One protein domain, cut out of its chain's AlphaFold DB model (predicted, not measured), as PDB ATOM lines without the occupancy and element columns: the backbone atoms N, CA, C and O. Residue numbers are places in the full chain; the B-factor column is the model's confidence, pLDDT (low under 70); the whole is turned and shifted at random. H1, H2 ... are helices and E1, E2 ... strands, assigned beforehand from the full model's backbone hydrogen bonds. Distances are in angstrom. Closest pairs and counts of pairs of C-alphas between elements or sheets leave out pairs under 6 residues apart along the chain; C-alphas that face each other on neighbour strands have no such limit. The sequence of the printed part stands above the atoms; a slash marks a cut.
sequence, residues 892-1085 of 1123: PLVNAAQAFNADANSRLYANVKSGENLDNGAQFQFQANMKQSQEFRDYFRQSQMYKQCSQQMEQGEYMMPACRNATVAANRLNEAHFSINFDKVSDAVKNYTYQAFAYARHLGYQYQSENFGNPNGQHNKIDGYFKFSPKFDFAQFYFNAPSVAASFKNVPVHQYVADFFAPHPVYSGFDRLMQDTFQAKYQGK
ATOM      1  N   PRO A 892     285.580  30.032  17.954       86.75
ATOM      2  CA  PRO A 892     284.311  29.304  17.950       86.75
ATOM      3  C   PRO A 892     283.519  29.488  19.254       86.75
ATOM      4  O   PRO A 892     284.072  29.336  20.341       86.75
ATOM      5  N   LEU A 893     282.212  29.771  19.148       81.00
ATOM      6  CA  LEU A 893     281.331  30.050  20.301       81.00
ATOM      7  C   LEU A 893     280.418  28.884  20.712       81.00
ATOM      8  O   LEU A 893     279.852  28.906  21.803       81.00
ATOM      9  N   VAL A 894     280.277  27.868  19.858       80.94
ATOM     10  CA  VAL A 894     279.281  26.790  20.023       80.94
ATOM     11  C   VAL A 894     279.924  25.422  20.272       80.94
ATOM     12  O   VAL A 894     279.312  24.559  20.887       80.94
ATOM     13  N   ASN A 895     281.170  25.206  19.843       87.38
ATOM     14  CA  ASN A 895     281.847  23.915  19.965       87.38
ATOM     15  C   ASN A 895     283.102  24.043  20.838       87.38
ATOM     16  O   ASN A 895     284.086  24.657  20.425       87.38
ATOM     17  N   ALA A 896     283.085  23.424  22.021       85.31
ATOM     18  CA  ALA A 896     284.167  23.536  22.998       85.31
ATOM     19  C   ALA A 896     285.486  22.898  22.524       85.31
ATOM     20  O   ALA A 896     286.561  23.357  22.904       85.31
ATOM     21  N   ALA A 897     285.433  21.852  21.691       86.12
ATOM     22  CA  ALA A 897     286.632  21.221  21.139       86.12
ATOM     23  C   ALA A 897     287.286  22.094  20.059       86.12
ATOM     24  O   ALA A 897     288.504  22.265  20.061       86.12
ATOM     25  N   GLN A 898     286.484  22.695  19.176       89.38
ATOM     26  CA  GLN A 898     286.970  23.668  18.196       89.38
ATOM     27  C   GLN A 898     287.491  24.931  18.887       89.38
ATOM     28  O   GLN A 898     288.563  25.409  18.537       89.38
ATOM     29  N   ALA A 899     286.781  25.423  19.908       87.19
ATOM     30  CA  ALA A 899     287.203  26.554  20.726       87.19
ATOM     31  C   ALA A 899     288.548  26.293  21.416       87.19
ATOM     32  O   ALA A 899     289.439  27.123  21.347       87.19
ATOM     33  N   PHE A 900     288.740  25.114  22.011       86.75
ATOM     34  CA  PHE A 900     289.994  24.747  22.676       86.75
ATOM     35  C   PHE A 900     291.196  24.615  21.723       86.75
ATOM     36  O   PHE A 900     292.351  24.774  22.138       86.75
ATOM     37  N   ASN A 901     290.936  24.293  20.454       88.19
ATOM     38  CA  ASN A 901     291.959  24.178  19.416       88.19
ATOM     39  C   ASN A 901     292.173  25.481  18.631       88.19
ATOM     40  O   ASN A 901     293.136  25.555  17.868       88.19
ATOM     41  N   ALA A 902     291.310  26.485  18.806       89.44
ATOM     42  CA  ALA A 902     291.453  27.780  18.160       89.44
ATOM     43  C   ALA A 902     292.654  28.546  18.731       89.44
ATOM     44  O   ALA A 902     292.996  28.419  19.909       89.44
ATOM     45  N   ASP A 903     293.299  29.356  17.891       88.81
ATOM     46  CA  ASP A 903     294.321  30.281  18.366       88.81
ATOM     47  C   ASP A 903     293.640  31.516  18.966       88.81
ATOM     48  O   ASP A 903     293.122  32.364  18.246       88.81
ATOM     49  N   ALA A 904     293.621  31.598  20.296       89.06
ATOM     50  CA  ALA A 904     293.068  32.729  21.038       89.06
ATOM     51  C   ALA A 904     294.104  33.835  21.319       89.06
ATOM     52  O   ALA A 904     293.792  34.810  22.014       89.06
ATOM     53  N   ASN A 905     295.347  33.689  20.837       93.06
ATOM     54  CA  ASN A 905     296.420  34.635  21.119       93.06
ATOM     55  C   ASN A 905     296.009  36.045  20.704       93.06
ATOM     56  O   ASN A 905     295.661  36.309  19.556       93.06
ATOM     57  N   SER A 906     296.069  36.961  21.659       93.25
ATOM     58  CA  SER A 906     295.607  38.331  21.477       93.25
ATOM     59  C   SER A 906     296.760  39.298  21.684       93.25
ATOM     60  O   SER A 906     297.640  39.069  22.519       93.25
ATOM     61  N   ARG A 907     296.763  40.400  20.939       94.12
ATOM     62  CA  ARG A 907     297.790  41.442  21.055       94.12
ATOM     63  C   ARG A 907     297.150  42.777  21.370       94.12
ATOM     64  O   ARG A 907     296.103  43.106  20.825       94.12
ATOM     65  N   LEU A 908     297.789  43.549  22.234       92.38
ATOM     66  CA  LEU A 908     297.373  44.902  22.573       92.38
ATOM     67  C   LEU A 908     298.542  45.847  22.331       92.38
ATOM     68  O   LEU A 908     299.627  45.651  22.871       92.38
ATOM     69  N   TYR A 909     298.294  46.880  21.543       93.81
ATOM     70  CA  TYR A 909     299.223  47.973  21.300       93.81
ATOM     71  C   TYR A 909     298.573  49.253  21.800       93.81
ATOM     72  O   TYR A 909     297.409  49.492  21.496       93.81
ATOM     73  N   ALA A 910     299.292  50.071  22.562       93.31
ATOM     74  CA  ALA A 910     298.808  51.382  22.967       93.31
ATOM     75  C   ALA A 910     299.926  52.422  22.934       93.31
ATOM     76  O   ALA A 910     300.996  52.221  23.501       93.31
ATOM     77  N   ASN A 911     299.650  53.556  22.302       92.62
ATOM     78  CA  ASN A 911     300.527  54.710  22.234       92.62
ATOM     79  C   ASN A 911     299.919  55.837  23.069       92.62
ATOM     80  O   ASN A 911     298.811  56.296  22.793       92.62
ATOM     81  N   VAL A 912     300.650  56.309  24.075       91.25
ATOM     82  CA  VAL A 912     300.238  57.407  24.954       91.25
ATOM     83  C   VAL A 912     301.176  58.588  24.755       91.25
ATOM     84  O   VAL A 912     302.392  58.435  24.842       91.25
ATOM     85  N   LYS A 913     300.623  59.775  24.513       91.12
ATOM     86  CA  LYS A 913     301.352  61.050  24.528       91.12
ATOM     87  C   LYS A 913     300.792  61.925  25.643       91.12
ATOM     88  O   LYS A 913     299.574  62.003  25.790       91.12
ATOM     89  N   SER A 914     301.649  62.576  26.429       89.19
ATOM     90  CA  SER A 914     301.212  63.467  27.509       89.19
ATOM     91  C   SER A 914     302.144  64.657  27.730       89.19
ATOM     92  O   SER A 914     303.360  64.521  27.680       89.19
ATOM     93  N   GLY A 915     301.571  65.826  28.007       85.19
ATOM     94  CA  GLY A 915     302.296  67.053  28.342       85.19
ATOM     95  C   GLY A 915     301.497  68.304  27.977       85.19
ATOM     96  O   GLY A 915     300.363  68.208  27.509       85.19
ATOM     97  N   GLU A 916     302.096  69.483  28.150       85.38
ATOM     98  CA  GLU A 916     301.531  70.762  27.678       85.38
ATOM     99  C   GLU A 916     301.328  70.767  26.151       85.38
ATOM    100  O   GLU A 916     300.291  71.199  25.629       85.38
ATOM    101  N   ASN A 917     302.321  70.227  25.436       85.31
ATOM    102  CA  ASN A 917     302.297  69.988  24.000       85.31
ATOM    103  C   ASN A 917     302.515  68.492  23.724       85.31
ATOM    104  O   ASN A 917     303.541  67.935  24.111       85.31
ATOM    105  N   LEU A 918     301.567  67.852  23.034       85.94
ATOM    106  CA  LEU A 918     301.617  66.420  22.725       85.94
ATOM    107  C   LEU A 918     302.740  66.052  21.740       85.94
ATOM    108  O   LEU A 918     303.180  64.906  21.748       85.94
ATOM    109  N   ASP A 919     303.242  66.999  20.941       81.81
ATOM    110  CA  ASP A 919     304.331  66.736  19.986       81.81
ATOM    111  C   ASP A 919     305.685  66.539  20.688       81.81
ATOM    112  O   ASP A 919     306.488  65.698  20.284       81.81
ATOM    113  N   ASN A 920     305.907  67.269  21.787       79.12
ATOM    114  CA  ASN A 920     307.163  67.274  22.548       79.12
ATOM    115  C   ASN A 920     307.040  66.675  23.957       79.12
ATOM    116  O   ASN A 920     308.019  66.674  24.703       79.12
ATOM    117  N   GLY A 921     305.853  66.194  24.325       82.06
ATOM    118  CA  GLY A 921     305.560  65.617  25.632       82.06
ATOM    119  C   GLY A 921     306.149  64.220  25.844       82.06
ATOM    120  O   GLY A 921     306.785  63.644  24.960       82.06
ATOM    121  N   ALA A 922     305.901  63.669  27.031       86.75
ATOM    122  CA  ALA A 922     306.227  62.294  27.370       86.75
ATOM    123  C   ALA A 922     305.495  61.327  26.433       86.75
ATOM    124  O   ALA A 922     304.306  61.504  26.139       86.75
ATOM    125  N   GLN A 923     306.199  60.294  25.985       89.00
ATOM    126  CA  GLN A 923     305.661  59.267  25.101       89.00
ATOM    127  C   GLN A 923     305.790  57.906  25.769       89.00
ATOM    128  O   GLN A 923     306.839  57.589  26.320       89.00
ATOM    129  N   PHE A 924     304.736  57.097  25.699       89.75
ATOM    130  CA  PHE A 924     304.736  55.714  26.161       89.75
ATOM    131  C   PHE A 924     304.201  54.824  25.044       89.75
ATOM    132  O   PHE A 924     303.141  55.099  24.484       89.75
ATOM    133  N   GLN A 925     304.917  53.753  24.735       92.12
ATOM    134  CA  GLN A 925     304.482  52.711  23.816       92.12
ATOM    135  C   GLN A 925     304.352  51.416  24.604       92.12
ATOM    136  O   GLN A 925     305.344  50.842  25.051       92.12
ATOM    137  N   PHE A 926     303.117  50.977  24.787       92.19
ATOM    138  CA  PHE A 926     302.765  49.737  25.449       92.19
ATOM    139  C   PHE A 926     302.483  48.665  24.400       92.19
ATOM    140  O   PHE A 926     301.697  48.871  23.476       92.19
ATOM    141  N   GLN A 927     303.104  47.506  24.563       95.19
ATOM    142  CA  GLN A 927     302.826  46.319  23.766       95.19
ATOM    143  C   GLN A 927     302.597  45.151  24.710       95.19
ATOM    144  O   GLN A 927     303.412  44.930  25.600       95.19
ATOM    145  N   ALA A 928     301.525  44.392  24.508       94.25
ATOM    146  CA  ALA A 928     301.275  43.166  25.246       94.25
ATOM    147  C   ALA A 928     300.853  42.025  24.326       94.25
ATOM    148  O   ALA A 928     299.976  42.179  23.479       94.25
ATOM    149  N   ASN A 929     301.455  40.861  24.551       95.69
ATOM    150  CA  ASN A 929     301.091  39.600  23.925       95.69
ATOM    151  C   ASN A 929     300.444  38.708  24.979       95.69
ATOM    152  O   ASN A 929     301.080  38.347  25.972       95.69
ATOM    153  N   MET A 930     299.182  38.365  24.761       94.56
ATOM    154  CA  MET A 930     298.366  37.564  25.661       94.56
ATOM    155  C   MET A 930     298.147  36.187  25.049       94.56
ATOM    156  O   MET A 930     297.797  36.074  23.874       94.56
ATOM    157  N   LYS A 931     298.346  35.142  25.847       94.12
ATOM    158  CA  LYS A 931     298.238  33.749  25.415       94.12
ATOM    159  C   LYS A 931     297.720  32.854  26.534       94.12
ATOM    160  O   LYS A 931     297.542  33.268  27.684       94.12
ATOM    161  N   GLN A 932     297.517  31.595  26.180       92.50
ATOM    162  CA  GLN A 932     297.287  30.525  27.136       92.50
ATOM    163  C   GLN A 932     298.605  29.854  27.498       92.50
ATOM    164  O   GLN A 932     299.381  29.459  26.627       92.50
ATOM    165  N   SER A 933     298.842  29.703  28.793       92.56
ATOM    166  CA  SER A 933     299.938  28.885  29.299       92.56
ATOM    167  C   SER A 933     299.654  27.398  29.062       92.56
ATOM    168  O   SER A 933     298.493  26.970  29.069       92.56
ATOM    169  N   GLN A 934     300.702  26.591  28.895       91.50
ATOM    170  CA  GLN A 934     300.544  25.148  28.706       91.50
ATOM    171  C   GLN A 934     299.873  24.498  29.927       91.50
ATOM    172  O   GLN A 934     298.995  23.652  29.766       91.50
ATOM    173  N   GLU A 935     300.188  24.969  31.141       92.44
ATOM    174  CA  GLU A 935     299.596  24.434  32.370       92.44
ATOM    175  C   GLU A 935     298.079  24.673  32.434       92.44
ATOM    176  O   GLU A 935     297.336  23.819  32.919       92.44
ATOM    177  N   PHE A 936     297.599  25.811  31.918       91.69
ATOM    178  CA  PHE A 936     296.163  26.076  31.811       91.69
ATOM    179  C   PHE A 936     295.482  25.140  30.811       91.69
ATOM    180  O   PHE A 936     294.425  24.589  31.123       91.69
ATOM    181  N   ARG A 937     296.086  24.912  29.638       90.56
ATOM    182  CA  ARG A 937     295.514  24.016  28.619       90.56
ATOM    183  C   ARG A 937     295.416  22.576  29.121       90.56
ATOM    184  O   ARG A 937     294.387  21.930  28.915       90.56
ATOM    185  N   ASP A 938     296.439  22.096  29.826       91.69
ATOM    186  CA  ASP A 938     296.451  20.755  30.417       91.69
ATOM    187  C   ASP A 938     295.414  20.627  31.547       91.69
ATOM    188  O   ASP A 938     294.656  19.655  31.589       91.69
ATOM    189  N   TYR A 939     295.311  21.642  32.412       92.00
ATOM    190  CA  TYR A 939     294.292  21.714  33.462       92.00
ATOM    191  C   TYR A 939     292.866  21.713  32.891       92.00
ATOM    192  O   TYR A 939     292.019  20.933  33.332       92.00
ATOM    193  N   PHE A 940     292.598  22.552  31.887       89.75
ATOM    194  CA  PHE A 940     291.286  22.654  31.254       89.75
ATOM    195  C   PHE A 940     290.866  21.327  30.609       89.75
ATOM    196  O   PHE A 940     289.749  20.867  30.845       89.75
ATOM    197  N   ARG A 941     291.780  20.653  29.893       88.75
ATOM    198  CA  ARG A 941     291.533  19.334  29.280       88.75
ATOM    199  C   ARG A 941     291.188  18.259  30.317       88.75
ATOM    200  O   ARG A 941     290.379  17.373  30.052       88.75
ATOM    201  N   GLN A 942     291.789  18.322  31.505       90.38
ATOM    202  CA  GLN A 942     291.526  17.373  32.592       90.38
ATOM    203  C   GLN A 942     290.290  17.727  33.428       90.38
ATOM    204  O   GLN A 942     289.831  16.884  34.211       90.38
ATOM    205  N   SER A 943     289.745  18.936  33.259       89.06
ATOM    206  CA  SER A 943     288.620  19.438  34.043       89.06
ATOM    207  C   SER A 943     287.359  18.592  33.857       89.06
ATOM    208  O   SER A 943     287.060  18.086  32.773       89.06
ATOM    209  N   GLN A 944     286.583  18.455  34.934       89.25
ATOM    210  CA  GLN A 944     285.320  17.715  34.906       89.25
ATOM    211  C   GLN A 944     284.307  18.349  33.942       89.25
ATOM    212  O   GLN A 944     283.602  17.631  33.242       89.25
ATOM    213  N   MET A 945     284.289  19.684  33.860       86.81
ATOM    214  CA  MET A 945     283.423  20.439  32.951       86.81
ATOM    215  C   MET A 945     283.717  20.119  31.481       86.81
ATOM    216  O   MET A 945     282.787  19.848  30.726       86.81
ATOM    217  N   TYR A 946     284.993  20.115  31.072       89.25
ATOM    218  CA  TYR A 946     285.359  19.793  29.692       89.25
ATOM    219  C   TYR A 946     285.037  18.336  29.354       89.25
ATOM    220  O   TYR A 946     284.428  18.083  28.323       89.25
ATOM    221  N   LYS A 947     285.337  17.390  30.256       91.00
ATOM    222  CA  LYS A 947     284.983  15.968  30.082       91.00
ATOM    223  C   LYS A 947     283.476  15.755  29.928       91.00
ATOM    224  O   LYS A 947     283.056  15.001  29.056       91.00
ATOM    225  N   GLN A 948     282.670  16.436  30.743       89.75
ATOM    226  CA  GLN A 948     281.213  16.384  30.640       89.75
ATOM    227  C   GLN A 948     280.726  16.973  29.311       89.75
ATOM    228  O   GLN A 948     279.855  16.387  28.676       89.75
ATOM    229  N   CYS A 949     281.305  18.091  28.862       89.38
ATOM    230  CA  CYS A 949     280.977  18.630  27.549       89.38
ATOM    231  C   CYS A 949     281.380  17.676  26.417       89.38
ATOM    232  O   CYS A 949     280.600  17.475  25.497       89.38
ATOM    233  N   SER A 950     282.557  17.048  26.474       89.50
ATOM    234  CA  SER A 950     282.978  16.067  25.464       89.50
ATOM    235  C   SER A 950     281.967  14.927  25.322       89.50
ATOM    236  O   SER A 950     281.562  14.630  24.204       89.50
ATOM    237  N   GLN A 951     281.476  14.377  26.438       90.69
ATOM    238  CA  GLN A 951     280.423  13.350  26.430       90.69
ATOM    239  C   GLN A 951     279.098  13.857  25.837       90.69
ATOM    240  O   GLN A 951     278.416  13.123  25.130       90.69
ATOM    241  N   GLN A 952     278.727  15.113  26.106       88.50
ATOM    242  CA  GLN A 952     277.525  15.733  25.534       88.50
ATOM    243  C   GLN A 952     277.676  15.955  24.022       88.50
ATOM    244  O   GLN A 952     276.783  15.609  23.255       88.50
ATOM    245  N   MET A 953     278.833  16.441  23.570       89.00
ATOM    246  CA  MET A 953     279.120  16.630  22.146       89.00
ATOM    247  C   MET A 953     279.132  15.304  21.375       89.00
ATOM    248  O   MET A 953     278.664  15.271  20.240       89.00
ATOM    249  N   GLU A 954     279.601  14.206  21.983       90.50
ATOM    250  CA  GLU A 954     279.499  12.850  21.408       90.50
ATOM    251  C   GLU A 954     278.040  12.420  21.172       90.50
ATOM    252  O   GLU A 954     277.760  11.666  20.242       90.50
ATOM    253  N   GLN A 955     277.103  12.942  21.966       88.38
ATOM    254  CA  GLN A 955     275.659  12.729  21.819       88.38
ATOM    255  C   GLN A 955     274.986  13.764  20.897       88.38
ATOM    256  O   GLN A 955     273.769  13.742  20.740       88.38
ATOM    257  N   GLY A 956     275.756  14.662  20.270       85.00
ATOM    258  CA  GLY A 956     275.244  15.738  19.414       85.00
ATOM    259  C   GLY A 956     274.790  16.997  20.165       85.00
ATOM    260  O   GLY A 956     274.272  17.924  19.546       85.00
ATOM    261  N   GLU A 957     275.015  17.067  21.478       83.56
ATOM    262  CA  GLU A 957     274.551  18.145  22.353       83.56
ATOM    263  C   GLU A 957     275.650  19.197  22.582       83.56
ATOM    264  O   GLU A 957     276.458  19.106  23.507       83.56
ATOM    265  N   TYR A 958     275.687  20.233  21.740       78.94
ATOM    266  CA  TYR A 958     276.750  21.257  21.764       78.94
ATOM    267  C   TYR A 958     276.446  22.474  22.655       78.94
ATOM    268  O   TYR A 958     277.355  23.207  23.037       78.94
ATOM    269  N   MET A 959     275.177  22.700  23.009       77.88
ATOM    270  CA  MET A 959     274.719  23.934  23.678       77.88
ATOM    271  C   MET A 959     274.302  23.736  25.140       77.88
ATOM    272  O   MET A 959     273.789  24.657  25.779       77.88
ATOM    273  N   MET A 960     274.555  22.552  25.697       78.69
ATOM    274  CA  MET A 960     274.287  22.257  27.103       78.69
ATOM    275  C   MET A 960     275.131  23.150  28.034       78.69
ATOM    276  O   MET A 960     276.220  23.586  27.650       78.69
ATOM    277  N   PRO A 961     274.690  23.418  29.283       75.38
ATOM    278  CA  PRO A 961     275.370  24.361  30.179       75.38
ATOM    279  C   PRO A 961     276.866  24.079  30.387       75.38
ATOM    280  O   PRO A 961     277.669  25.011  30.422       75.38
ATOM    281  N   ALA A 962     277.254  22.800  30.475       80.38
ATOM    282  CA  ALA A 962     278.657  22.407  30.601       80.38
ATOM    283  C   ALA A 962     279.463  22.760  29.342       80.38
ATOM    284  O   ALA A 962     280.571  23.274  29.465       80.38
ATOM    285  N   CYS A 963     278.897  22.565  28.146       84.06
ATOM    286  CA  CYS A 963     279.542  22.950  26.894       84.06
ATOM    287  C   CYS A 963     279.646  24.451  26.692       84.06
ATOM    288  O   CYS A 963     280.696  24.934  26.281       84.06
ATOM    289  N   ARG A 964     278.621  25.212  27.065       80.81
ATOM    290  CA  ARG A 964     278.678  26.670  26.983       80.81
ATOM    291  C   ARG A 964     279.746  27.260  27.905       80.81
ATOM    292  O   ARG A 964     280.555  28.070  27.457       80.81
ATOM    293  N   ASN A 965     279.803  26.806  29.158       81.44
ATOM    294  CA  ASN A 965     280.849  27.226  30.096       81.44
ATOM    295  C   ASN A 965     282.239  26.756  29.639       81.44
ATOM    296  O   ASN A 965     283.208  27.508  29.753       81.44
ATOM    297  N   ALA A 966     282.341  25.548  29.072       87.38
ATOM    298  CA  ALA A 966     283.585  25.043  28.503       87.38
ATOM    299  C   ALA A 966     284.068  25.903  27.332       87.38
ATOM    300  O   ALA A 966     285.245  26.242  27.300       87.38
ATOM    301  N   THR A 967     283.192  26.326  26.421       86.75
ATOM    302  CA  THR A 967     283.568  27.176  25.283       86.75
ATOM    303  C   THR A 967     284.065  28.559  25.718       86.75
ATOM    304  O   THR A 967     285.081  29.030  25.207       86.75
ATOM    305  N   VAL A 968     283.421  29.187  26.713       84.06
ATOM    306  CA  VAL A 968     283.886  30.464  27.295       84.06
ATOM    307  C   VAL A 968     285.254  30.296  27.966       84.06
ATOM    308  O   VAL A 968     286.149  31.122  27.799       84.06
ATOM    309  N   ALA A 969     285.433  29.226  28.743       86.12
ATOM    310  CA  ALA A 969     286.688  28.962  29.437       86.12
ATOM    311  C   ALA A 969     287.825  28.567  28.477       86.12
ATOM    312  O   ALA A 969     288.974  28.923  28.731       86.12
ATOM    313  N   ALA A 970     287.511  27.897  27.365       87.94
ATOM    314  CA  ALA A 970     288.480  27.390  26.395       87.94
ATOM    315  C   ALA A 970     289.336  28.484  25.745       87.94
ATOM    316  O   ALA A 970     290.456  28.182  25.355       87.94
ATOM    317  N   ASN A 971     288.849  29.728  25.670       89.25
ATOM    318  CA  ASN A 971     289.556  30.868  25.073       89.25
ATOM    319  C   ASN A 971     289.948  31.951  26.095       89.25
ATOM    320  O   ASN A 971     290.368  33.045  25.713       89.25
ATOM    321  N   ARG A 972     289.831  31.677  27.404       89.75
ATOM    322  CA  ARG A 972     290.373  32.578  28.436       89.75
ATOM    323  C   ARG A 972     291.898  32.587  28.353       89.75
ATOM    324  O   ARG A 972     292.524  31.529  28.279       89.75
ATOM    325  N   LEU A 973     292.493  33.775  28.394       91.81
ATOM    326  CA  LEU A 973     293.942  33.970  28.397       91.81
ATOM    327  C   LEU A 973     294.417  34.155  29.837       91.81
ATOM    328  O   LEU A 973     293.812  34.900  30.609       91.81
ATOM    329  N   ASN A 974     295.492  33.468  30.214       92.56
ATOM    330  CA  ASN A 974     295.993  33.467  31.592       92.56
ATOM    331  C   ASN A 974     297.449  33.937  31.704       92.56
ATOM    332  O   ASN A 974     297.987  33.976  32.806       92.56
ATOM    333  N   GLU A 975     298.085  34.300  30.592       94.19
ATOM    334  CA  GLU A 975     299.463  34.774  30.545       94.19
ATOM    335  C   GLU A 975     299.567  35.978  29.605       94.19
ATOM    336  O   GLU A 975     299.070  35.939  28.479       94.19
ATOM    337  N   ALA A 976     300.215  37.049  30.056       93.94
ATOM    338  CA  ALA A 976     300.452  38.257  29.281       93.94
ATOM    339  C   ALA A 976     301.900  38.715  29.461       93.94
ATOM    340  O   ALA A 976     302.335  38.960  30.582       93.94
ATOM    341  N   HIS A 977     302.635  38.857  28.362       95.44
ATOM    342  CA  HIS A 977     303.960  39.484  28.340       95.44
ATOM    343  C   HIS A 977     303.802  40.903  27.837       95.44
ATOM    344  O   HIS A 977     303.197  41.089  26.783       95.44
ATOM    345  N   PHE A 978     304.326  41.883  28.565       93.81
ATOM    346  CA  PHE A 978     304.207  43.285  28.201       93.81
ATOM    347  C   PHE A 978     305.560  43.995  28.186       93.81
ATOM    348  O   PHE A 978     306.474  43.661  28.936       93.81
ATOM    349  N   SER A 979     305.654  45.003  27.328       93.94
ATOM    350  CA  SER A 979     306.794  45.900  27.184       93.94
ATOM    351  C   SER A 979     306.276  47.329  27.117       93.94
ATOM    352  O   SER A 979     305.353  47.623  26.357       93.94
ATOM    353  N   ILE A 980     306.885  48.220  27.890       91.06
ATOM    354  CA  ILE A 980     306.595  49.652  27.916       91.06
ATOM    355  C   ILE A 980     307.875  50.388  27.555       91.06
ATOM    356  O   ILE A 980     308.786  50.480  28.376       91.06
ATOM    357  N   ASN A 981     307.944  50.925  26.343       91.88
ATOM    358  CA  ASN A 981     308.990  51.878  25.984       91.88
ATOM    359  C   ASN A 981     308.507  53.272  26.371       91.88
ATOM    360  O   ASN A 981     307.348  53.607  26.114       91.88
ATOM    361  N   PHE A 982     309.359  54.085  26.983       88.94
ATOM    362  CA  PHE A 982     308.987  55.435  27.386       88.94
ATOM    363  C   PHE A 982     310.084  56.443  27.066       88.94
ATOM    364  O   PHE A 982     311.262  56.160  27.238       88.94
ATOM    365  N   ASP A 983     309.705  57.636  26.623       87.44
ATOM    366  CA  ASP A 983     310.635  58.716  26.290       87.44
ATOM    367  C   ASP A 983     310.146  60.053  26.869       87.44
ATOM    368  O   ASP A 983     308.944  60.255  27.069       87.44
ATOM    369  N   LYS A 984     311.085  60.961  27.164       82.75
ATOM    370  CA  LYS A 984     310.832  62.325  27.681       82.75
ATOM    371  C   LYS A 984     309.932  62.384  28.931       82.75
ATOM    372  O   LYS A 984     309.141  63.310  29.104       82.75
ATOM    373  N   VAL A 985     310.049  61.402  29.830       79.56
ATOM    374  CA  VAL A 985     309.250  61.324  31.068       79.56
ATOM    375  C   VAL A 985     309.782  62.292  32.132       79.56
ATOM    376  O   VAL A 985     310.950  62.217  32.517       79.56
ATOM    377  N   SER A 986     308.916  63.173  32.642       75.62
ATOM    378  CA  SER A 986     309.262  64.152  33.682       75.62
ATOM    379  C   SER A 986     309.510  63.503  35.050       75.62
ATOM    380  O   SER A 986     308.971  62.439  35.364       75.62
ATOM    381  N   ASP A 987     310.288  64.165  35.910       77.44
ATOM    382  CA  ASP A 987     310.589  63.649  37.255       77.44
ATOM    383  C   ASP A 987     309.352  63.576  38.157       77.44
ATOM    384  O   ASP A 987     309.259  62.689  39.002       77.44
ATOM    385  N   ALA A 988     308.355  64.434  37.922       67.94
ATOM    386  CA  ALA A 988     307.058  64.334  38.582       67.94
ATOM    387  C   ALA A 988     306.388  62.982  38.286       67.94
ATOM    388  O   ALA A 988     305.985  62.283  39.213       67.94
ATOM    389  N   VAL A 989     306.334  62.567  37.013       71.06
ATOM    390  CA  VAL A 989     305.752  61.273  36.616       71.06
ATOM    391  C   VAL A 989     306.566  60.107  37.180       71.06
ATOM    392  O   VAL A 989     305.977  59.136  37.650       71.06
ATOM    393  N   LYS A 990     307.902  60.203  37.210       75.75
ATOM    394  CA  LYS A 990     308.762  59.191  37.855       75.75
ATOM    395  C   LYS A 990     308.499  59.074  39.361       75.75
ATOM    396  O   LYS A 990     308.463  57.970  39.895       75.75
ATOM    397  N   ASN A 991     308.292  60.195  40.053       74.56
ATOM    398  CA  ASN A 991     307.983  60.194  41.482       74.56
ATOM    399  C   ASN A 991     306.595  59.591  41.750       74.56
ATOM    400  O   ASN A 991     306.447  58.746  42.628       74.56
ATOM    401  N   TYR A 992     305.590  59.947  40.942       72.00
ATOM    402  CA  TYR A 992     304.253  59.353  41.035       72.00
ATOM    403  C   TYR A 992     304.264  57.841  40.784       72.00
ATOM    404  O   TYR A 992     303.658  57.089  41.551       72.00
ATOM    405  N   THR A 993     304.975  57.367  39.756       74.31
ATOM    406  CA  THR A 993     305.084  55.923  39.485       74.31
ATOM    407  C   THR A 993     305.829  55.195  40.600       74.31
ATOM    408  O   THR A 993     305.414  54.105  40.995       74.31
ATOM    409  N   TYR A 994     306.857  55.815  41.186       79.06
ATOM    410  CA  TYR A 994     307.538  55.272  42.359       79.06
ATOM    411  C   TYR A 994     306.631  55.201  43.594       79.06
ATOM    412  O   TYR A 994     306.629  54.184  44.281       79.06
ATOM    413  N   GLN A 995     305.823  56.228  43.877       74.56
ATOM    414  CA  GLN A 995     304.857  56.194  44.983       74.56
ATOM    415  C   GLN A 995     303.809  55.092  44.792       74.56
ATOM    416  O   GLN A 995     303.519  54.348  45.731       74.56
ATOM    417  N   ALA A 996     303.285  54.938  43.572       71.19
ATOM    418  CA  ALA A 996     302.360  53.859  43.234       71.19
ATOM    419  C   ALA A 996     303.001  52.479  43.454       71.19
ATOM    420  O   ALA A 996     302.385  51.594  44.053       71.19
ATOM    421  N   PHE A 997     304.262  52.311  43.045       79.12
ATOM    422  CA  PHE A 997     305.030  51.103  43.323       79.12
ATOM    423  C   PHE A 997     305.252  50.887  44.825       79.12
ATOM    424  O   PHE A 997     304.973  49.802  45.324       79.12
ATOM    425  N   ALA A 998     305.682  51.905  45.575       76.12
ATOM    426  CA  ALA A 998     305.911  51.817  47.017       76.12
ATOM    427  C   ALA A 998     304.638  51.424  47.785       76.12
ATOM    428  O   ALA A 998     304.700  50.704  48.785       76.12
ATOM    429  N   TYR A 999     303.482  51.858  47.292       72.06
ATOM    430  CA  TYR A 999     302.184  51.475  47.817       72.06
ATOM    431  C   TYR A 999     301.819  50.017  47.475       72.06
ATOM    432  O   TYR A 999     301.443  49.250  48.364       72.06
ATOM    433  N   ALA A1000     301.984  49.598  46.214       72.12
ATOM    434  CA  ALA A1000     301.804  48.200  45.810       72.12
ATOM    435  C   ALA A1000     302.731  47.262  46.602       72.12
ATOM    436  O   ALA A1000     302.306  46.202  47.058       72.12
ATOM    437  N   ARG A1001     303.961  47.714  46.849       76.00
ATOM    438  CA  ARG A1001     304.959  47.059  47.690       76.00
ATOM    439  C   ARG A1001     304.480  46.890  49.134       76.00
ATOM    440  O   ARG A1001     304.632  45.835  49.739       76.00
ATOM    441  N   HIS A1002     303.861  47.922  49.701       75.88
ATOM    442  CA  HIS A1002     303.298  47.846  51.048       75.88
ATOM    443  C   HIS A1002     302.145  46.833  51.138       75.88
ATOM    444  O   HIS A1002     302.091  46.043  52.078       75.88
ATOM    445  N   LEU A1003     301.250  46.812  50.145       70.19
ATOM    446  CA  LEU A1003     300.149  45.844  50.092       70.19
ATOM    447  C   LEU A1003     300.625  44.404  49.868       70.19
ATOM    448  O   LEU A1003     300.091  43.469  50.460       70.19
ATOM    449  N   GLY A1004     301.602  44.229  48.980       70.50
ATOM    450  CA  GLY A1004     302.097  42.937  48.524       70.50
ATOM    451  C   GLY A1004     303.282  42.403  49.320       70.50
ATOM    452  O   GLY A1004     303.919  41.464  48.849       70.50
ATOM    453  N   TYR A1005     303.588  42.961  50.498       76.94
ATOM    454  CA  TYR A1005     304.862  42.710  51.183       76.94
ATOM    455  C   TYR A1005     305.150  41.230  51.484       76.94
ATOM    456  O   TYR A1005     306.308  40.831  51.528       76.94
ATOM    457  N   GLN A1006     304.106  40.411  51.655       81.06
ATOM    458  CA  GLN A1006     304.216  38.965  51.906       81.06
ATOM    459  C   GLN A1006     304.505  38.138  50.643       81.06
ATOM    460  O   GLN A1006     304.886  36.976  50.743       81.06
ATOM    461  N   TYR A1007     304.297  38.722  49.464       83.56
ATOM    462  CA  TYR A1007     304.355  38.051  48.163       83.56
ATOM    463  C   TYR A1007     305.482  38.587  47.281       83.56
ATOM    464  O   TYR A1007     305.685  38.079  46.178       83.56
ATOM    465  N   GLN A1008     306.180  39.631  47.732       82.75
ATOM    466  CA  GLN A1008     307.135  40.369  46.923       82.75
ATOM    467  C   GLN A1008     308.581  39.927  47.136       82.75
ATOM    468  O   GLN A1008     309.002  39.584  48.239       82.75
ATOM    469  N   SER A1009     309.366  40.047  46.076       83.06
ATOM    470  CA  SER A1009     310.823  39.994  46.108       83.06
ATOM    471  C   SER A1009     311.376  41.077  45.187       83.06
ATOM    472  O   SER A1009     310.907  41.203  44.052       83.06
ATOM    473  N   GLU A1010     312.372  41.825  45.657       81.50
ATOM    474  CA  GLU A1010     312.973  42.959  44.947       81.50
ATOM    475  C   GLU A1010     314.475  42.733  44.765       81.50
ATOM    476  O   GLU A1010     315.149  42.235  45.668       81.50
ATOM    477  N   ASN A1011     315.008  43.116  43.605       75.38
ATOM    478  CA  ASN A1011     316.443  43.124  43.349       75.38
ATOM    479  C   ASN A1011     316.897  44.535  42.949       75.38
ATOM    480  O   ASN A1011     316.608  45.000  41.846       75.38
ATOM    481  N   PHE A1012     317.624  45.189  43.858       67.19
ATOM    482  CA  PHE A1012     318.226  46.513  43.660       67.19
ATOM    483  C   PHE A1012     319.714  46.455  43.286       67.19
ATOM    484  O   PHE A1012     320.261  47.450  42.828       67.19
ATOM    485  N   GLY A1013     320.387  45.318  43.504       56.66
ATOM    486  CA  GLY A1013     321.848  45.222  43.410       56.66
ATOM    487  C   GLY A1013     322.382  45.202  41.977       56.66
ATOM    488  O   GLY A1013     323.501  45.649  41.748       56.66
ATOM    489  N   ASN A1014     321.592  44.692  41.024       61.75
ATOM    490  CA  ASN A1014     321.892  44.750  39.591       61.75
ATOM    491  C   ASN A1014     320.615  44.507  38.751       61.75
ATOM    492  O   ASN A1014     320.416  43.403  38.229       61.75
ATOM    493  N   PRO A1015     319.678  45.471  38.683       63.00
ATOM    494  CA  PRO A1015     318.524  45.353  37.803       63.00
ATOM    495  C   PRO A1015     319.018  45.410  36.349       63.00
ATOM    496  O   PRO A1015     319.414  46.464  35.864       63.00
ATOM    497  N   ASN A1016     319.004  44.279  35.636       66.31
ATOM    498  CA  ASN A1016     319.335  44.182  34.201       66.31
ATOM    499  C   ASN A1016     318.252  44.849  33.312       66.31
ATOM    500  O   ASN A1016     317.833  44.290  32.297       66.31
ATOM    501  N   GLY A1017     317.698  45.988  33.734       69.81
ATOM    502  CA  GLY A1017     316.674  46.746  33.023       69.81
ATOM    503  C   GLY A1017     317.294  47.600  31.920       69.81
ATOM    504  O   GLY A1017     318.309  48.261  32.127       69.81
ATOM    505  N   GLN A1018     316.689  47.596  30.733       79.44
ATOM    506  CA  GLN A1018     317.128  48.456  29.632       79.44
ATOM    507  C   GLN A1018     316.749  49.916  29.913       79.44
ATOM    508  O   GLN A1018     315.682  50.197  30.457       79.44
ATOM    509  N   HIS A1019     317.612  50.860  29.524       79.38
ATOM    510  CA  HIS A1019     317.310  52.287  29.640       79.38
ATOM    511  C   HIS A1019     316.034  52.618  28.846       79.38
ATOM    512  O   HIS A1019     315.887  52.159  27.716       79.38
ATOM    513  N   ASN A1020     315.117  53.398  29.434       86.19
ATOM    514  CA  ASN A1020     313.843  53.809  28.819       86.19
ATOM    515  C   ASN A1020     312.848  52.678  28.486       86.19
ATOM    516  O   ASN A1020     311.953  52.853  27.654       86.19
ATOM    517  N   LYS A1021     312.967  51.526  29.160       89.25
ATOM    518  CA  LYS A1021     312.083  50.380  28.945       89.25
ATOM    519  C   LYS A1021     311.686  49.682  30.245       89.25
ATOM    520  O   LYS A1021     312.501  49.539  31.154       89.25
ATOM    521  N   ILE A1022     310.432  49.241  30.322       89.19
ATOM    522  CA  ILE A1022     309.925  48.332  31.358       89.19
ATOM    523  C   ILE A1022     309.413  47.077  30.668       89.19
ATOM    524  O   ILE A1022     308.473  47.150  29.882       89.19
ATOM    525  N   ASP A1023     309.993  45.931  30.993       91.81
ATOM    526  CA  ASP A1023     309.519  44.632  30.519       91.81
ATOM    527  C   ASP A1023     308.917  43.854  31.678       91.81
ATOM    528  O   ASP A1023     309.416  43.909  32.801       91.81
ATOM    529  N   GLY A1024     307.864  43.091  31.425       92.62
ATOM    530  CA  GLY A1024     307.257  42.286  32.463       92.62
ATOM    531  C   GLY A1024     306.325  41.221  31.934       92.62
ATOM    532  O   GLY A1024     306.041  41.120  30.741       92.62
ATOM    533  N   TYR A1025     305.839  40.409  32.858       93.19
ATOM    534  CA  TYR A1025     304.767  39.484  32.567       93.19
ATOM    535  C   TYR A1025     303.793  39.408  33.727       93.19
ATOM    536  O   TYR A1025     304.097  39.696  34.887       93.19
ATOM    537  N   PHE A1026     302.600  38.977  33.377       91.56
ATOM    538  CA  PHE A1026     301.527  38.682  34.286       91.56
ATOM    539  C   PHE A1026     301.006  37.282  33.972       91.56
ATOM    540  O   PHE A1026     300.751  36.961  32.812       91.56
ATOM    541  N   LYS A1027     300.876  36.433  34.990       93.38
ATOM    542  CA  LYS A1027     300.400  35.057  34.839       93.38
ATOM    543  C   LYS A1027     299.418  34.716  35.951       93.38
ATOM    544  O   LYS A1027     299.774  34.745  37.126       93.38
ATOM    545  N   PHE A1028     298.198  34.357  35.583       93.06
ATOM    546  CA  PHE A1028     297.262  33.701  36.488       93.06
ATOM    547  C   PHE A1028     297.598  32.211  36.604       93.06
ATOM    548  O   PHE A1028     298.030  31.573  35.637       93.06
ATOM    549  N   SER A1029     297.349  31.637  37.779       93.00
ATOM    550  CA  SER A1029     297.314  30.184  37.952       93.00
ATOM    551  C   SER A1029     296.270  29.555  37.010       93.00
ATOM    552  O   SER A1029     295.316  30.227  36.611       93.00
ATOM    553  N   PRO A1030     296.369  28.252  36.683       90.06
ATOM    554  CA  PRO A1030     295.360  27.565  35.868       90.06
ATOM    555  C   PRO A1030     293.919  27.667  36.402       90.06
ATOM    556  O   PRO A1030     292.963  27.544  35.641       90.06
ATOM    557  N   LYS A1031     293.763  27.899  37.712       87.12
ATOM    558  CA  LYS A1031     292.474  28.076  38.394       87.12
ATOM    559  C   LYS A1031     292.060  29.537  38.580       87.12
ATOM    560  O   LYS A1031     290.966  29.769  39.081       87.12
ATOM    561  N   PHE A1032     292.907  30.498  38.201       88.56
ATOM    562  CA  PHE A1032     292.688  31.935  38.393       88.56
ATOM    563  C   PHE A1032     292.521  32.383  39.865       88.56
ATOM    564  O   PHE A1032     292.064  33.489  40.139       88.56
ATOM    565  N   ASP A1033     292.931  31.544  40.819       88.56
ATOM    566  CA  ASP A1033     292.914  31.801  42.266       88.56
ATOM    567  C   ASP A1033     294.171  32.531  42.769       88.56
ATOM    568  O   ASP A1033     294.153  33.155  43.832       88.56
ATOM    569  N   PHE A1034     295.250  32.512  41.983       90.88
ATOM    570  CA  PHE A1034     296.482  33.242  42.258       90.88
ATOM    571  C   PHE A1034     296.981  33.964  41.010       90.88
ATOM    572  O   PHE A1034     296.822  33.485  39.887       90.88
ATOM    573  N   ALA A1035     297.651  35.091  41.219       90.25
ATOM    574  CA  ALA A1035     298.362  35.825  40.188       90.25
ATOM    575  C   ALA A1035     299.850  35.948  40.519       90.25
ATOM    576  O   ALA A1035     300.271  36.035  41.678       90.25
ATOM    577  N   GLN A1036     300.645  35.971  39.460       91.06
ATOM    578  CA  GLN A1036     302.061  36.275  39.477       91.06
ATOM    579  C   GLN A1036     302.294  37.482  38.582       91.06
ATOM    580  O   GLN A1036     301.806  37.538  37.453       91.06
ATOM    581  N   PHE A1037     303.039  38.446  39.098       89.69
ATOM    582  CA  PHE A1037     303.401  39.652  38.377       89.69
ATOM    583  C   PHE A1037     304.903  39.853  38.489       89.69
ATOM    584  O   PHE A1037     305.479  39.747  39.571       89.69
ATOM    585  N   TYR A1038     305.549  40.126  37.371       90.94
ATOM    586  CA  TYR A1038     306.961  40.453  37.317       90.94
ATOM    587  C   TYR A1038     307.142  41.654  36.413       90.94
ATOM    588  O   TYR A1038     306.555  41.708  35.334       90.94
ATOM    589  N   PHE A1039     307.994  42.578  36.829       88.88
ATOM    590  CA  PHE A1039     308.477  43.626  35.954       88.88
ATOM    591  C   PHE A1039     309.935  43.954  36.257       88.88
ATOM    592  O   PHE A1039     310.416  43.841  37.387       88.88
ATOM    593  N   ASN A1040     310.628  44.379  35.215       88.75
ATOM    594  CA  ASN A1040     312.009  44.803  35.214       88.75
ATOM    595  C   ASN A1040     312.052  46.231  34.671       88.75
ATOM    596  O   ASN A1040     311.786  46.454  33.491       88.75
ATOM    597  N   ALA A1041     312.338  47.184  35.549       86.06
ATOM    598  CA  ALA A1041     312.489  48.595  35.230       86.06
ATOM    599  C   ALA A1041     313.967  49.013  35.390       86.06
ATOM    600  O   ALA A1041     314.733  48.301  36.042       86.06
ATOM    601  N   PRO A1042     314.387  50.181  34.867       82.19
ATOM    602  CA  PRO A1042     315.792  50.601  34.909       82.19
ATOM    603  C   PRO A1042     316.384  50.700  36.323       82.19
ATOM    604  O   PRO A1042     317.585  50.535  36.503       82.19
ATOM    605  N   SER A1043     315.553  51.000  37.324       78.75
ATOM    606  CA  SER A1043     315.974  51.209  38.713       78.75
ATOM    607  C   SER A1043     315.630  50.054  39.656       78.75
ATOM    608  O   SER A1043     316.145  50.017  40.773       78.75
ATOM    609  N   VAL A1044     314.751  49.130  39.253       84.25
ATOM    610  CA  VAL A1044     314.285  48.036  40.113       84.25
ATOM    611  C   VAL A1044     313.699  46.897  39.283       84.25
ATOM    612  O   VAL A1044     312.908  47.120  38.367       84.25
ATOM    613  N   ALA A1045     314.036  45.664  39.654       86.56
ATOM    614  CA  ALA A1045     313.293  44.480  39.245       86.56
ATOM    615  C   ALA A1045     312.472  43.976  40.435       86.56
ATOM    616  O   ALA A1045     313.023  43.749  41.518       86.56
ATOM    617  N   ALA A1046     311.166  43.794  40.242       88.50
ATOM    618  CA  ALA A1046     310.266  43.327  41.288       88.50
ATOM    619  C   ALA A1046     309.386  42.178  40.791       88.50
ATOM    620  O   ALA A1046     308.902  42.158  39.657       88.50
ATOM    621  N   SER A1047     309.172  41.205  41.673       88.81
ATOM    622  CA  SER A1047     308.301  40.060  41.436       88.81
ATOM    623  C   SER A1047     307.335  39.902  42.596       88.81
ATOM    624  O   SER A1047     307.756  39.905  43.747       88.81
ATOM    625  N   PHE A1048     306.059  39.721  42.279       89.88
ATOM    626  CA  PHE A1048     304.999  39.344  43.199       89.88
ATOM    627  C   PHE A1048     304.544  37.938  42.824       89.88
ATOM    628  O   PHE A1048     304.055  37.718  41.713       89.88
ATOM    629  N   LYS A1049     304.720  36.972  43.723       89.94
ATOM    630  CA  LYS A1049     304.383  35.566  43.476       89.94
ATOM    631  C   LYS A1049     303.253  35.115  44.388       89.94
ATOM    632  O   LYS A1049     303.261  35.407  45.576       89.94
ATOM    633  N   ASN A1050     302.327  34.337  43.832       87.88
ATOM    634  CA  ASN A1050     301.210  33.721  44.554       87.88
ATOM    635  C   ASN A1050     300.305  34.744  45.260       87.88
ATOM    636  O   ASN A1050     299.844  34.506  46.374       87.88
ATOM    637  N   VAL A1051     300.037  35.877  44.604       85.69
ATOM    638  CA  VAL A1051     299.089  36.874  45.111       85.69
ATOM    639  C   VAL A1051     297.678  36.288  44.998       85.69
ATOM    640  O   VAL A1051     297.270  35.978  43.879       85.69
ATOM    641  N   PRO A1052     296.925  36.108  46.097       82.56
ATOM    642  CA  PRO A1052     295.583  35.535  46.040       82.56
ATOM    643  C   PRO A1052     294.609  36.478  45.326       82.56
ATOM    644  O   PRO A1052     294.561  37.675  45.624       82.56
ATOM    645  N   VAL A1053     293.801  35.930  44.419       79.56
ATOM    646  CA  VAL A1053     292.831  36.669  43.600       79.56
ATOM    647  C   VAL A1053     291.422  36.159  43.884       79.56
ATOM    648  O   VAL A1053     291.164  34.960  43.916       79.56
ATOM    649  N   HIS A1054     290.487  37.083  44.108       78.19
ATOM    650  CA  HIS A1054     289.076  36.740  44.273       78.19
ATOM    651  C   HIS A1054     288.447  36.406  42.911       78.19
ATOM    652  O   HIS A1054     288.702  37.106  41.937       78.19
ATOM    653  N   GLN A1055     287.560  35.412  42.850       70.56
ATOM    654  CA  GLN A1055     286.982  34.905  41.598       70.56
ATOM    655  C   GLN A1055     286.406  36.005  40.684       70.56
ATOM    656  O   GLN A1055     286.870  36.147  39.561       70.56
ATOM    657  N   TYR A1056     285.534  36.889  41.192       70.69
ATOM    658  CA  TYR A1056     285.001  38.023  40.409       70.69
ATOM    659  C   TYR A1056     286.065  38.951  39.798       70.69
ATOM    660  O   TYR A1056     285.851  39.532  38.738       70.69
ATOM    661  N   VAL A1057     287.208  39.113  40.469       73.56
ATOM    662  CA  VAL A1057     288.333  39.918  39.970       73.56
ATOM    663  C   VAL A1057     288.968  39.189  38.801       73.56
ATOM    664  O   VAL A1057     289.223  39.781  37.758       73.56
ATOM    665  N   ALA A1058     289.179  37.888  38.957       78.31
ATOM    666  CA  ALA A1058     289.721  37.067  37.898       78.31
ATOM    667  C   ALA A1058     288.780  37.022  36.681       78.31
ATOM    668  O   ALA A1058     289.241  37.219  35.563       78.31
ATOM    669  N   ASP A1059     287.468  36.882  36.880       74.50
ATOM    670  CA  ASP A1059     286.480  36.874  35.793       74.50
ATOM    671  C   ASP A1059     286.438  38.209  35.036       74.50
ATOM    672  O   ASP A1059     286.359  38.232  33.803       74.50
ATOM    673  N   PHE A1060     286.574  39.330  35.749       77.50
ATOM    674  CA  PHE A1060     286.611  40.651  35.132       77.50
ATOM    675  C   PHE A1060     287.924  40.909  34.372       77.50
ATOM    676  O   PHE A1060     287.887  41.340  33.220       77.50
ATOM    677  N   PHE A1061     289.081  40.611  34.976       80.38
ATOM    678  CA  PHE A1061     290.399  40.983  34.439       80.38
ATOM    679  C   PHE A1061     291.063  39.928  33.539       80.38
ATOM    680  O   PHE A1061     291.995  40.278  32.819       80.38
ATOM    681  N   ALA A1062     290.617  38.668  33.534       84.44
ATOM    682  CA  ALA A1062     291.151  37.637  32.637       84.44
ATOM    683  C   ALA A1062     290.801  37.948  31.171       84.44
ATOM    684  O   ALA A1062     289.621  37.924  30.828       84.44
ATOM    685  N   PRO A1063     291.766  38.224  30.277       85.06
ATOM    686  CA  PRO A1063     291.454  38.584  28.896       85.06
ATOM    687  C   PRO A1063     290.743  37.451  28.140       85.06
ATOM    688  O   PRO A1063     290.994  36.268  28.378       85.06
ATOM    689  N   HIS A1064     289.866  37.813  27.204       89.19
ATOM    690  CA  HIS A1064     289.175  36.880  26.316       89.19
ATOM    691  C   HIS A1064     288.914  37.571  24.962       89.19
ATOM    692  O   HIS A1064     288.537  38.743  24.985       89.19
ATOM    693  N   PRO A1065     289.047  36.878  23.813       84.69
ATOM    694  CA  PRO A1065     288.880  37.495  22.491       84.69
ATOM    695  C   PRO A1065     287.467  38.031  22.195       84.69
ATOM    696  O   PRO A1065     287.321  39.097  21.614       84.69
ATOM    697  N   VAL A1066     286.418  37.304  22.608       82.31
ATOM    698  CA  VAL A1066     285.010  37.658  22.302       82.31
ATOM    699  C   VAL A1066     284.241  38.277  23.480       82.31
ATOM    700  O   VAL A1066     283.645  39.340  23.341       82.31
ATOM    701  N   TYR A1067     284.214  37.622  24.644       79.94
ATOM    702  CA  TYR A1067     283.478  38.118  25.810       79.94
ATOM    703  C   TYR A1067     284.239  39.242  26.516       79.94
ATOM    704  O   TYR A1067     285.427  39.097  26.797       79.94
ATOM    705  N   SER A1068     283.562  40.331  26.876       77.56
ATOM    706  CA  SER A1068     284.135  41.375  27.734       77.56
ATOM    707  C   SER A1068     284.227  40.922  29.201       77.56
ATOM    708  O   SER A1068     283.628  39.922  29.603       77.56
ATOM    709  N   GLY A1069     284.959  41.673  30.034       71.62
ATOM    710  CA  GLY A1069     284.976  41.441  31.488       71.62
ATOM    711  C   GLY A1069     283.600  41.563  32.130       71.62
ATOM    712  O   GLY A1069     283.279  40.804  33.041       71.62
ATOM    713  N   PHE A1070     282.757  42.451  31.599       69.94
ATOM    714  CA  PHE A1070     281.367  42.561  32.017       69.94
ATOM    715  C   PHE A1070     280.554  41.332  31.603       69.94
ATOM    716  O   PHE A1070     279.860  40.769  32.440       69.94
ATOM    717  N   ASP A1071     280.684  40.856  30.359       73.88
ATOM    718  CA  ASP A1071     279.946  39.672  29.896       73.88
ATOM    719  C   ASP A1071     280.285  38.437  30.730       73.88
ATOM    720  O   ASP A1071     279.389  37.684  31.101       73.88
ATOM    721  N   ARG A1072     281.567  38.244  31.066       79.81
ATOM    722  CA  ARG A1072     282.006  37.140  31.931       79.81
ATOM    723  C   ARG A1072     281.488  37.300  33.358       79.81
ATOM    724  O   ARG A1072     280.885  36.370  33.877       79.81
ATOM    725  N   LEU A1073     281.612  38.494  33.944       73.00
ATOM    726  CA  LEU A1073     281.054  38.777  35.269       73.00
ATOM    727  C   LEU A1073     279.544  38.501  35.308       73.00
ATOM    728  O   LEU A1073     279.056  37.892  36.256       73.00
ATOM    729  N   MET A1074     278.802  38.907  34.276       69.19
ATOM    730  CA  MET A1074     277.367  38.651  34.157       69.19
ATOM    731  C   MET A1074     277.068  37.163  33.950       69.19
ATOM    732  O   MET A1074     276.129  36.646  34.549       69.19
ATOM    733  N   GLN A1075     277.867  36.445  33.160       70.62
ATOM    734  CA  GLN A1075     277.733  34.995  32.999       70.62
ATOM    735  C   GLN A1075     277.908  34.262  34.327       70.62
ATOM    736  O   GLN A1075     277.070  33.419  34.647       70.62
ATOM    737  N   ASP A1076     278.917  34.625  35.117       68.75
ATOM    738  CA  ASP A1076     279.154  34.037  36.436       68.75
ATOM    739  C   ASP A1076     278.062  34.450  37.439       68.75
ATOM    740  O   ASP A1076     277.564  33.628  38.212       68.75
ATOM    741  N   THR A1077     277.603  35.706  37.379       66.38
ATOM    742  CA  THR A1077     276.568  36.254  38.276       66.38
ATOM    743  C   THR A1077     275.175  35.668  38.018       66.38
ATOM    744  O   THR A1077     274.425  35.418  38.966       66.38
ATOM    745  N   PHE A1078     274.827  35.423  36.750       67.50
ATOM    746  CA  PHE A1078     273.518  34.923  36.310       67.50
ATOM    747  C   PHE A1078     273.543  33.461  35.837       67.50
ATOM    748  O   PHE A1078     272.571  32.980  35.248       67.50
ATOM    749  N   GLN A1079     274.655  32.750  36.057       66.69
ATOM    750  CA  GLN A1079     274.895  31.372  35.599       66.69
ATOM    751  C   GLN A1079     274.459  31.135  34.148       66.69
ATOM    752  O   GLN A1079     273.837  30.127  33.814       66.69
ATOM    753  N   ALA A1080     274.742  32.113  33.289       55.22
ATOM    754  CA  ALA A1080     274.482  32.049  31.863       55.22
ATOM    755  C   ALA A1080     272.985  31.894  31.451       55.22
ATOM    756  O   ALA A1080     272.709  31.684  30.276       55.22
ATOM    757  N   LYS A1081     271.968  32.048  32.313       49.25
ATOM    758  CA  LYS A1081     270.561  31.806  31.891       49.25
ATOM    759  C   LYS A1081     270.009  32.837  30.878       49.25
ATOM    760  O   LYS A1081     269.154  32.492  30.072       49.25
ATOM    761  N   TYR A1082     270.549  34.061  30.843       49.19
ATOM    762  CA  TYR A1082     270.052  35.161  29.999       49.19
ATOM    763  C   TYR A1082     271.202  35.795  29.193       49.19
ATOM    764  O   TYR A1082     271.886  36.682  29.688       49.19
ATOM    765  N   GLN A1083     271.465  35.314  27.970       42.78
ATOM    766  CA  GLN A1083     272.546  35.833  27.099       42.78
ATOM    767  C   GLN A1083     272.057  36.671  25.906       42.78
ATOM    768  O   GLN A1083     272.882  37.174  25.155       42.78
ATOM    769  N   GLY A1084     270.743  36.822  25.718       35.38
ATOM    770  CA  GLY A1084     270.175  37.401  24.492       35.38
ATOM    771  C   GLY A1084     269.758  38.874  24.548       35.38
ATOM    772  O   GLY A1084     269.278  39.386  23.544       35.38
ATOM    773  N   LYS A1085     269.878  39.564  25.688       36.25
ATOM    774  CA  LYS A1085     269.448  40.968  25.794       36.25
ATOM    775  C   LYS A1085     270.650  41.904  25.799       36.25
ATOM    776  O   LYS A1085     271.511  41.823  26.675       36.25
TER     777      LYS A1085
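Overview. This is residues 892 to 1085 of the 1123 residues of the protein "Vitellogenin-like protein" of Bemisia tabaci (UniProt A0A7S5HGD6). One long, twisted sheet of seven antiparallel strands makes a wall at one end of the domain, and helices H1, H3 and H4 cluster beyond the other end of its strands, with H2 leading to them from E2. The helical hairpin of H6 and H7 sits at the cluster's end too, while H5 only grazes the sheet at the far end, where residues 990 to 996 stand free. The printed part has 194 residues, with seven named helices and seven named strands in the order H1 E1 E2 H2 H3 H4 E3 H5 E4 E5 E6 E7 H6 H7; the sheet runs E1 E2 E3 E5 E6 E7 E4, and the class is mixed. It is elongated, 63 by 39 by 27 A, and only just loose, close to compact, with a radius of gyration of the C-alphas of 20.0 A.

Arrangement. H1, residues 896 to 901, comes before the hairpin of E1, residues 906 to 915, and E2, residues 922 to 931, with N 908 and O 928 2.9 A apart, within hydrogen-bond range. H2, residues 934 to 942, is near H1, with 5 pairs of C-alphas within 10 A. H3, residues 944 to 954, touches H4, residues 961 to 970, closest at the C-alphas of Cys 949 and Cys 963, 4.6 A, at a steep tilt of 67 degrees, only just short of perpendicular. H1 touches H4 at a shallow tilt of 14 degrees, closest at the C-alphas of Ala 896 and Thr 967, 4.3 A. E3, residues 975 to 983, pairs with E2 by N 925 and O 981, 2.8 A. H5, residues 987 to 1003, grazes the sheet with residues 989 to 1002. E4, residues 1008 to 1011, E5, 1021 to 1028, E6, 1034 to 1041, and E7, 1044 to 1052, form a Greek key: E5 E6 E7 is a meander, each strand the antiparallel neighbour of the one before, and E4 is the antiparallel neighbour of E7, N 1009 and O 1047 2.8 A apart. E3 and E5 are antiparallel neighbours, with N 976 and O 1026 2.8 A apart, within hydrogen-bond range. H6, residues 1055 to 1061, and H7, residues 1069 to 1077, touch at the C-alphas of Phe 1060 and Gly 1069, 4.1 A. In each helix every O i to N i+4 pair is within range.

Along the chain. C-alpha 896 is at (284.167, 23.536, 22.998) and C-alpha 1077, where H7 ends, at (276.568, 36.254, 38.276). E1 measures 30.3 A, E2 29.7 A, E3 26.8 A and H5 24.3 A.

Size, cuts and confidence. The C-alphas farthest apart, of Glu 916 and Gln 955, are 63.8 A apart. There is no cut and no long link. Mean pLDDT of the printed part is 82.8; residues 988, 1012 to 1017, 1070, 1074 and 1076 to 1085 are under 70.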